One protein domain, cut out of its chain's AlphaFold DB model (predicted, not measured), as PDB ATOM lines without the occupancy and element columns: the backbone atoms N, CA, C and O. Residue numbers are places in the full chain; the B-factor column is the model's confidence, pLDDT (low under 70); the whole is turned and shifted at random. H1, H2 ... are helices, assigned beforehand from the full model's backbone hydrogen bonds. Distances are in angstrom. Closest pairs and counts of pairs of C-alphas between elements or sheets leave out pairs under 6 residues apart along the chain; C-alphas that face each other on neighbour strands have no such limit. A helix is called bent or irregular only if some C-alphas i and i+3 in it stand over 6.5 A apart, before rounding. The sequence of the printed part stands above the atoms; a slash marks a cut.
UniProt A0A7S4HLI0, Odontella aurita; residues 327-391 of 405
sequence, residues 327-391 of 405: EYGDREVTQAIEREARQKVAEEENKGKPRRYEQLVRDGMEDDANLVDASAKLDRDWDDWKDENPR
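This is residues 327 to 391 of the 405 residues of a protein of Odontella aurita (UniProt A0A7S4HLI0). Two long helices, H1 and H3, make the two arms of an open L, and the short helix H2 sits near its corner, packed on H3. H1 meets neither of the other helices: nearly its whole length, residues 327 to 350, sticks out as a free arm, and the tight link of residues 352 to 356 leads from its end to H2. The printed part has 65 residues with three named helices, in the order H1, H2, H3, and no named strand; the class is all helix. The whole is extended, with a radius of gyration of the C-alphas of 18.1 A, and its outline is flat, spanning 56 by 33 by 15 A.

H1, residues 327 to 351, touches no helix. Residues 327 to 350 of it stand free, with no C-alpha 8 or more residues away along the chain within 10 A. A tight link of 5 residues joins it to H2, residues 357 to 363, yet H1 and H2 are apart. Another tight link of 5 residues joins H2 to H3, residues 369 to 388. H2 and H3 touch, with 5 pairs of C-alphas within 8 A; the closest are the C-alphas of Tyr 357 and Ser 375, 5.4 A apart. H3 touches H2 with residues 372 to 379 alone. The lines of H2 and H3 stand at a steep tilt of 48 degrees, and the two helices run opposite ways. H1 and H3 are apart. Residues 383 to 391, of which 383 to 388 belong to H3, stand free. In H1, H2 and H3 every O i to N i+4 pair is within hydrogen-bond range.

H1 begins at Glu 327, with its C-alpha at (130.336, 134.607, 156.565), and runs 36.1 A to C-alpha 351 at (123.523, 130.134, 121.355). H2 runs from Tyr 357 to Asp 363, 9.9 A from first to last C-alpha. H3 begins at Ala 369 and runs 28.9 A to Glu 388, with its C-alpha at (145.901, 121.469, 104.828). No helix is bent.

The two C-alphas farthest apart are those of Glu 327 and Asp 387, at 56.4 A. The first and last printed C-alphas, of Glu 327 and Arg 391, are 53.9 A apart. The printed part has no cut, and no link is long. The mean pLDDT of the printed part is 85.3, and no printed residue of this predicted model is under 70.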
ATOM      1  N   GLU A 327     129.820 133.682 157.581       88.44
ATOM      2  CA  GLU A 327     130.336 134.607 156.565       88.44
ATOM      3  C   GLU A 327     130.971 133.868 155.373       88.44
ATOM      4  O   GLU A 327     130.857 134.305 154.229       88.44
ATOM      5  N   TYR A 328     131.617 132.725 155.620       88.94
ATOM      6  CA  TYR A 328     132.097 131.852 154.551       88.94
ATOM      7  C   TYR A 328     130.935 131.241 153.751       88.94
ATOM      8  O   TYR A 328     130.983 131.225 152.523       88.94
ATOM      9  N   GLY A 329     129.871 130.799 154.431       89.00
ATOM     10  CA  GLY A 329     128.651 130.295 153.797       89.00
ATOM     11  C   GLY A 329     127.983 131.333 152.891       89.00
ATOM     12  O   GLY A 329     127.678 131.035 151.738       89.00
ATOM     13  N   ASP A 330     127.847 132.571 153.363       90.75
ATOM     14  CA  ASP A 330     127.277 133.672 152.576       90.75
ATOM     15  C   ASP A 330     128.133 133.991 151.333       90.75
ATOM     16  O   ASP A 330     127.612 134.278 150.250       90.75
ATOM     17  N   ARG A 331     129.463 133.884 151.445       86.75
ATOM     18  CA  ARG A 331     130.386 134.047 150.308       86.75
ATOM     19  C   ARG A 331     130.290 132.913 149.290       86.75
ATOM     20  O   ARG A 331     130.298 133.183 148.095       86.75
ATOM     21  N   GLU A 332     130.165 131.666 149.728       91.88
ATOM     22  CA  GLU A 332     129.941 130.533 148.819       91.88
ATOM     23  C   GLU A 332     128.617 130.676 148.059       91.88
ATOM     24  O   GLU A 332     128.586 130.486 146.844       91.88
ATOM     25  N   VAL A 333     127.539 131.083 148.739       90.38
ATOM     26  CA  VAL A 333     126.221 131.294 148.113       90.38
ATOM     27  C   VAL A 333     126.272 132.427 147.091       90.38
ATOM     28  O   VAL A 333     125.815 132.262 145.962       90.38
ATOM     29  N   THR A 334     126.868 133.566 147.444       90.06
ATOM     30  CA  THR A 334     127.017 134.697 146.512       90.06
ATOM     31  C   THR A 334     127.878 134.333 145.303       90.06
ATOM     32  O   THR A 334     127.495 134.631 144.173       90.06
ATOM     33  N   GLN A 335     128.981 133.607 145.501       89.62
ATOM     34  CA  GLN A 335     129.806 133.107 144.398       89.62
ATOM     35  C   GLN A 335     129.092 132.048 143.554       89.62
ATOM     36  O   GLN A 335     129.365 131.935 142.359       89.62
ATOM     37  N   ALA A 336     128.213 131.235 144.142       87.94
ATOM     38  CA  ALA A 336     127.405 130.270 143.401       87.94
ATOM     39  C   ALA A 336     126.393 130.985 142.496       87.94
ATOM     40  O   ALA A 336     126.326 130.678 141.308       87.94
ATOM     41  N   ILE A 337     125.697 131.999 143.021       91.25
ATOM     42  CA  ILE A 337     124.767 132.839 142.251       91.25
ATOM     43  C   ILE A 337     125.507 133.564 141.120       91.25
ATOM     44  O   ILE A 337     125.033 133.593 139.987       91.25
ATOM     45  N   GLU A 338     126.691 134.119 141.393       91.12
ATOM     46  CA  GLU A 338     127.491 134.796 140.370       91.12
ATOM     47  C   GLU A 338     127.968 133.829 139.276       91.12
ATOM     48  O   GLU A 338     127.913 134.160 138.089       91.12
ATOM     49  N   ARG A 339     128.407 132.620 139.651       87.94
ATOM     50  CA  ARG A 339     128.784 131.572 138.692       87.94
ATOM     51  C   ARG A 339     127.605 131.164 137.817       87.94
ATOM     52  O   ARG A 339     127.772 131.088 136.604       87.94
ATOM     53  N   GLU A 340     126.430 130.957 138.406       89.38
ATOM     54  CA  GLU A 340     125.213 130.617 137.667       89.38
ATOM     55  C   GLU A 340     124.812 131.744 136.704       89.38
ATOM     56  O   GLU A 340     124.507 131.486 135.542       89.38
ATOM     57  N   ALA A 341     124.875 133.002 137.149       89.81
ATOM     58  CA  ALA A 341     124.587 134.157 136.303       89.81
ATOM     59  C   ALA A 341     125.570 134.259 135.127       89.81
ATOM     60  O   ALA A 341     125.148 134.420 133.982       89.81
ATOM     61  N   ARG A 342     126.877 134.102 135.380       87.88
ATOM     62  CA  ARG A 342     127.899 134.085 134.321       87.88
ATOM     63  C   ARG A 342     127.695 132.927 133.350       87.88
ATOM     64  O   ARG A 342     127.882 133.114 132.153       87.88
ATOM     65  N   GLN A 343     127.310 131.755 133.847       85.75
ATOM     66  CA  GLN A 343     127.038 130.599 133.003       85.75
ATOM     67  C   GLN A 343     125.814 130.835 132.113       85.75
ATOM     68  O   GLN A 343     125.906 130.593 130.916       85.75
ATOM     69  N   LYS A 344     124.716 131.380 132.650       85.69
ATOM     70  CA  LYS A 344     123.527 131.731 131.853       85.69
ATOM     71  C   LYS A 344     123.848 132.747 130.760       85.69
ATOM     72  O   LYS A 344     123.485 132.523 129.610       85.69
ATOM     73  N   VAL A 345     124.595 133.804 131.088       85.88
ATOM     74  CA  VAL A 345     125.042 134.798 130.095       85.88
ATOM     75  C   VAL A 345     125.925 134.145 129.028       85.88
ATOM     76  O   VAL A 345     125.705 134.353 127.839       85.88
ATOM     77  N   ALA A 346     126.879 133.298 129.423       83.38
ATOM     78  CA  ALA A 346     127.742 132.594 128.477       83.38
ATOM     79  C   ALA A 346     126.970 131.596 127.595       83.38
ATOM     80  O   ALA A 346     127.301 131.432 126.422       83.38
ATOM     81  N   GLU A 347     125.948 130.926 128.130       82.75
ATOM     82  CA  GLU A 347     125.066 130.034 127.376       82.75
ATOM     83  C   GLU A 347     124.224 130.816 126.363       82.75
ATOM     84  O   GLU A 347     124.166 130.416 125.203       82.75
ATOM     85  N   GLU A 348     123.635 131.948 126.753       80.94
ATOM     86  CA  GLU A 348     122.889 132.839 125.854       80.94
ATOM     87  C   GLU A 348     123.779 133.413 124.743       80.94
ATOM     88  O   GLU A 348     123.423 133.334 123.567       80.94
ATOM     89  N   GLU A 349     124.979 133.892 125.080       79.56
ATOM     90  CA  GLU A 349     125.957 134.359 124.092       79.56
ATOM     91  C   GLU A 349     126.431 133.237 123.160       79.56
ATOM     92  O   GLU A 349     126.680 133.468 121.977       79.56
ATOM     93  N   ASN A 350     126.575 132.010 123.667       77.38
ATOM     94  CA  ASN A 350     127.017 130.876 122.864       77.38
ATOM     95  C   ASN A 350     125.914 130.290 121.978       77.38
ATOM     96  O   ASN A 350     126.262 129.576 121.036       77.38
ATOM     97  N   LYS A 351     124.626 130.541 122.247       76.88
ATOM     98  CA  LYS A 351     123.523 130.134 121.355       76.88
ATOM     99  C   LYS A 351     123.554 130.889 120.023       76.88
ATOM    100  O   LYS A 351     123.221 130.315 118.999       76.88
ATOM    101  N   GLY A 352     124.006 132.145 120.025       70.88
ATOM    102  CA  GLY A 352     124.093 132.974 118.815       70.88
ATOM    103  C   GLY A 352     125.379 132.814 117.996       70.88
ATOM    104  O   GLY A 352     125.524 133.464 116.962       70.88
ATOM    105  N   LYS A 353     126.343 132.002 118.449       77.62
ATOM    106  CA  LYS A 353     127.619 131.802 117.742       77.62
ATOM    107  C   LYS A 353     127.505 130.665 116.725       77.62
ATOM    108  O   LYS A 353     126.858 129.662 117.022       77.62
ATOM    109  N   PRO A 354     128.182 130.772 115.569       78.00
ATOM    110  CA  PRO A 354     128.231 129.683 114.606       78.00
ATOM    111  C   PRO A 354     128.903 128.456 115.227       78.00
ATOM    112  O   PRO A 354     129.980 128.549 115.821       78.00
ATOM    113  N   ARG A 355     128.249 127.305 115.090       81.44
ATOM    114  CA  ARG A 355     128.742 125.985 115.497       81.44
ATOM    115  C   ARG A 355     128.688 125.053 114.294       81.44
ATOM    116  O   ARG A 355     128.139 125.417 113.260       81.44
ATOM    117  N   ARG A 356     129.241 123.849 114.428       84.81
ATOM    118  CA  ARG A 356     129.074 122.806 113.406       84.81
ATOM    119  C   ARG A 356     127.621 122.390 113.266       84.81
ATOM    120  O   ARG A 356     126.904 122.355 114.269       84.81
ATOM    121  N   TYR A 357     127.232 121.975 112.067       84.25
ATOM    122  CA  TYR A 357     125.863 121.553 111.795       84.25
ATOM    123  C   TYR A 357     125.411 120.386 112.700       84.25
ATOM    124  O   TYR A 357     124.326 120.430 113.274       84.25
ATOM    125  N   GLU A 358     126.283 119.406 112.975       83.62
ATOM    126  CA  GLU A 358     125.988 118.305 113.915       83.62
ATOM    127  C   GLU A 358     125.621 118.781 115.333       83.62
ATOM    128  O   GLU A 358     124.836 118.139 116.034       83.62
ATOM    129  N   GLN A 359     126.193 119.905 115.778       83.44
ATOM    130  CA  GLN A 359     125.896 120.483 117.089       83.44
ATOM    131  C   GLN A 359     124.564 121.239 117.074       83.44
ATOM    132  O   GLN A 359     123.819 121.142 118.043       83.44
ATOM    133  N   LEU A 360     124.231 121.919 115.969       83.62
ATOM    134  CA  LEU A 360     122.911 122.531 115.777       83.62
ATOM    135  C   LEU A 360     121.787 121.491 115.847       83.62
ATOM    136  O   LEU A 360     120.788 121.724 116.525       83.62
ATOM    137  N   VAL A 361     121.968 120.341 115.188       84.06
ATOM    138  CA  VAL A 361     120.986 119.243 115.186       84.06
ATOM    139  C   VAL A 361     120.791 118.683 116.596       84.06
ATOM    140  O   VAL A 361     119.662 118.462 117.027       84.06
ATOM    141  N   ARG A 362     121.880 118.501 117.356       85.56
ATOM    142  CA  ARG A 362     121.809 118.054 118.757       85.56
ATOM    143  C   ARG A 362     121.048 119.041 119.646       85.56
ATOM    144  O   ARG A 362     120.308 118.603 120.524       85.56
ATOM    145  N   ASP A 363     121.244 120.336 119.420       81.12
ATOM    146  CA  ASP A 363     120.637 121.408 120.211       81.12
ATOM    147  C   ASP A 363     119.228 121.801 119.708       81.12
ATOM    148  O   ASP A 363     118.579 122.654 120.314       81.12
ATOM    149  N   GLY A 364     118.735 121.176 118.627       82.56
ATOM    150  CA  GLY A 364     117.411 121.427 118.049       82.56
ATOM    151  C   GLY A 364     117.264 122.794 117.371       82.56
ATOM    152  O   GLY A 364     116.150 123.294 117.260       82.56
ATOM    153  N   MET A 365     118.370 123.412 116.942       81.12
ATOM    154  CA  MET A 365     118.413 124.749 116.320       81.12
ATOM    155  C   MET A 365     118.566 124.687 114.792       81.12
ATOM    156  O   MET A 365     119.080 125.614 114.172       81.12
ATOM    157  N   GLU A 366     118.155 123.579 114.174       76.81
ATOM    158  CA  GLU A 366     118.262 123.355 112.724       76.81
ATOM    159  C   GLU A 366     117.387 124.318 111.898       76.81
ATOM    160  O   GLU A 366     117.704 124.609 110.747       76.81
ATOM    161  N   ASP A 367     116.332 124.874 112.497       83.00
ATOM    162  CA  ASP A 367     115.379 125.757 111.814       83.00
ATOM    163  C   ASP A 367     115.893 127.207 111.635       83.00
ATOM    164  O   ASP A 367     115.313 127.991 110.875       83.00
ATOM    165  N   ASP A 368     116.994 127.586 112.295       83.44
ATOM    166  CA  ASP A 368     117.567 128.934 112.221       83.44
ATOM    167  C   ASP A 368     118.444 129.110 110.966       83.44
ATOM    168  O   ASP A 368     119.654 128.866 110.979       83.44
ATOM    169  N   ALA A 369     117.856 129.621 109.879       84.31
ATOM    170  CA  ALA A 369     118.522 129.785 108.575       84.31
ATOM    171  C   ALA A 369     119.887 130.512 108.629       84.31
ATOM    172  O   ALA A 369     120.820 130.138 107.918       84.31
ATOM    173  N   ASN A 370     120.029 131.524 109.495       85.25
ATOM    174  CA  ASN A 370     121.289 132.259 109.669       85.25
ATOM    175  C   ASN A 370     122.382 131.408 110.339       85.25
ATOM    176  O   ASN A 370     123.557 131.525 109.986       85.25
ATOM    177  N   LEU A 371     122.016 130.565 111.312       83.44
ATOM    178  CA  LEU A 371     122.965 129.683 111.992       83.44
ATOM    179  C   LEU A 371     123.364 128.516 111.086       83.44
ATOM    180  O   LEU A 371     124.532 128.132 111.078       83.44
ATOM    181  N   VAL A 372     122.430 128.010 110.276       84.25
ATOM    182  CA  VAL A 372     122.698 126.964 109.282       84.25
ATOM    183  C   VAL A 372     123.702 127.440 108.230       84.25
ATOM    184  O   VAL A 372     124.694 126.752 107.998       84.25
ATOM    185  N   ASP A 373     123.529 128.631 107.648       86.94
ATOM    186  CA  ASP A 373     124.481 129.166 106.659       86.94
ATOM    187  C   ASP A 373     125.882 129.383 107.264       86.94
ATOM    188  O   ASP A 373     126.904 128.983 106.697       86.94
ATOM    189  N   ALA A 374     125.940 129.928 108.482       87.25
ATOM    190  CA  ALA A 374     127.200 130.121 109.189       87.25
ATOM    191  C   ALA A 374     127.873 128.786 109.576       87.25
ATOM    192  O   ALA A 374     129.102 128.685 109.528       87.25
ATOM    193  N   SER A 375     127.086 127.752 109.899       87.56
ATOM    194  CA  SER A 375     127.581 126.390 110.144       87.56
ATOM    195  C   SER A 375     128.153 125.751 108.881       87.56
ATOM    196  O   SER A 375     129.240 125.185 108.928       87.56
ATOM    197  N   ALA A 376     127.499 125.937 107.730       86.12
ATOM    198  CA  ALA A 376     127.964 125.411 106.452       86.12
ATOM    199  C   ALA A 376     129.301 126.034 106.031       86.12
ATOM    200  O   ALA A 376     130.145 125.364 105.438       86.12
ATOM    201  N   LYS A 377     129.519 127.317 106.345       88.19
ATOM    202  CA  LYS A 377     130.825 127.956 106.157       88.19
ATOM    203  C   LYS A 377     131.884 127.354 107.085       88.19
ATOM    204  O   LYS A 377     132.964 127.021 106.618       88.19
ATOM    205  N   LEU A 378     131.558 127.170 108.363       88.56
ATOM    206  CA  LEU A 378     132.479 126.611 109.354       88.56
ATOM    207  C   LEU A 378     132.872 125.161 109.030       88.56
ATOM    208  O   LEU A 378     134.028 124.785 109.212       88.56
ATOM    209  N   ASP A 379     131.933 124.359 108.528       87.75
ATOM    210  CA  ASP A 379     132.198 122.982 108.110       87.75
ATOM    211  C   ASP A 379     133.092 122.933 106.859       87.75
ATOM    212  O   ASP A 379     134.016 122.122 106.821       87.75
ATOM    213  N   ARG A 380     132.919 123.857 105.898       89.56
ATOM    214  CA  ARG A 380     133.856 124.021 104.766       89.56
ATOM    215  C   ARG A 380     135.248 124.435 105.229       89.56
ATOM    216  O   ARG A 380     136.212 123.770 104.877       89.56
ATOM    217  N   ASP A 381     135.342 125.469 106.064       90.75
ATOM    218  CA  ASP A 381     136.621 125.949 106.607       90.75
ATOM    219  C   ASP A 381     137.344 124.825 107.381       90.75
ATOM    220  O   ASP A 381     138.573 124.745 107.411       90.75
ATOM    221  N   TRP A 382     136.583 123.928 108.016       86.31
ATOM    222  CA  TRP A 382     137.130 122.767 108.706       86.31
ATOM    223  C   TRP A 382     137.602 121.655 107.768       86.31
ATOM    224  O   TRP A 382     138.602 120.994 108.064       86.31
ATOM    225  N   ASP A 383     136.880 121.410 106.679       87.69
ATOM    226  CA  ASP A 383     137.304 120.478 105.639       87.69
ATOM    227  C   ASP A 383     138.591 120.973 104.966       87.69
ATOM    228  O   ASP A 383     139.573 120.229 104.956       87.69
ATOM    229  N   ASP A 384     138.645 122.253 104.582       91.00
ATOM    230  CA  ASP A 384     139.841 122.906 104.036       91.00
ATOM    231  C   ASP A 384     141.026 122.800 105.012       91.00
ATOM    232  O   ASP A 384     142.133 122.405 104.642       91.00
ATOM    233  N   TRP A 385     140.793 123.058 106.305       89.69
ATOM    234  CA  TRP A 385     141.831 122.910 107.325       89.69
ATOM    235  C   TRP A 385     142.322 121.462 107.470       89.69
ATOM    236  O   TRP A 385     143.521 121.246 107.646       89.69
ATOM    237  N   LYS A 386     141.442 120.451 107.418       87.25
ATOM    238  CA  LYS A 386     141.856 119.033 107.483       87.25
ATOM    239  C   LYS A 386     142.699 118.639 106.273       87.25
ATOM    240  O   LYS A 386     143.633 117.850 106.435       87.25
ATOM    241  N   ASP A 387     142.378 119.180 105.104       86.44
ATOM    242  CA  ASP A 387     143.134 118.952 103.876       86.44
ATOM    243  C   ASP A 387     144.527 119.599 103.955       86.44
ATOM    244  O   ASP A 387     145.525 118.971 103.595       86.44
ATOM    245  N   GLU A 388     144.625 120.803 104.527       88.12
ATOM    246  CA  GLU A 388     145.901 121.469 104.828       88.12
ATOM    247  C   GLU A 388     146.697 120.780 105.952       88.12
ATOM    248  O   GLU A 388     147.930 120.856 105.990       88.12
ATOM    249  N   ASN A 389     146.015 120.078 106.864       86.94
ATOM    250  CA  ASN A 389     146.594 119.435 108.046       86.94
ATOM    251  C   ASN A 389     146.395 117.910 108.015       86.94
ATOM    252  O   ASN A 389     145.716 117.343 108.883       86.94
ATOM    253  N   PRO A 390     147.028 117.199 107.060       83.25
ATOM    254  CA  PRO A 390     146.885 115.759 106.951       83.25
ATOM    255  C   PRO A 390     147.406 115.076 108.217       83.25
ATOM    256  O   PRO A 390     148.489 115.388 108.729       83.25
ATOM    257  N   ARG A 391     146.649 114.093 108.715       75.12
ATOM    258  CA  ARG A 391     147.025 113.307 109.897       75.12
ATOM    259  C   ARG A 391     148.447 112.750 109.744       75.12
ATOM    260  O   ARG A 391     148.773 112.090 108.759       75.12
TER     261      ARG A 391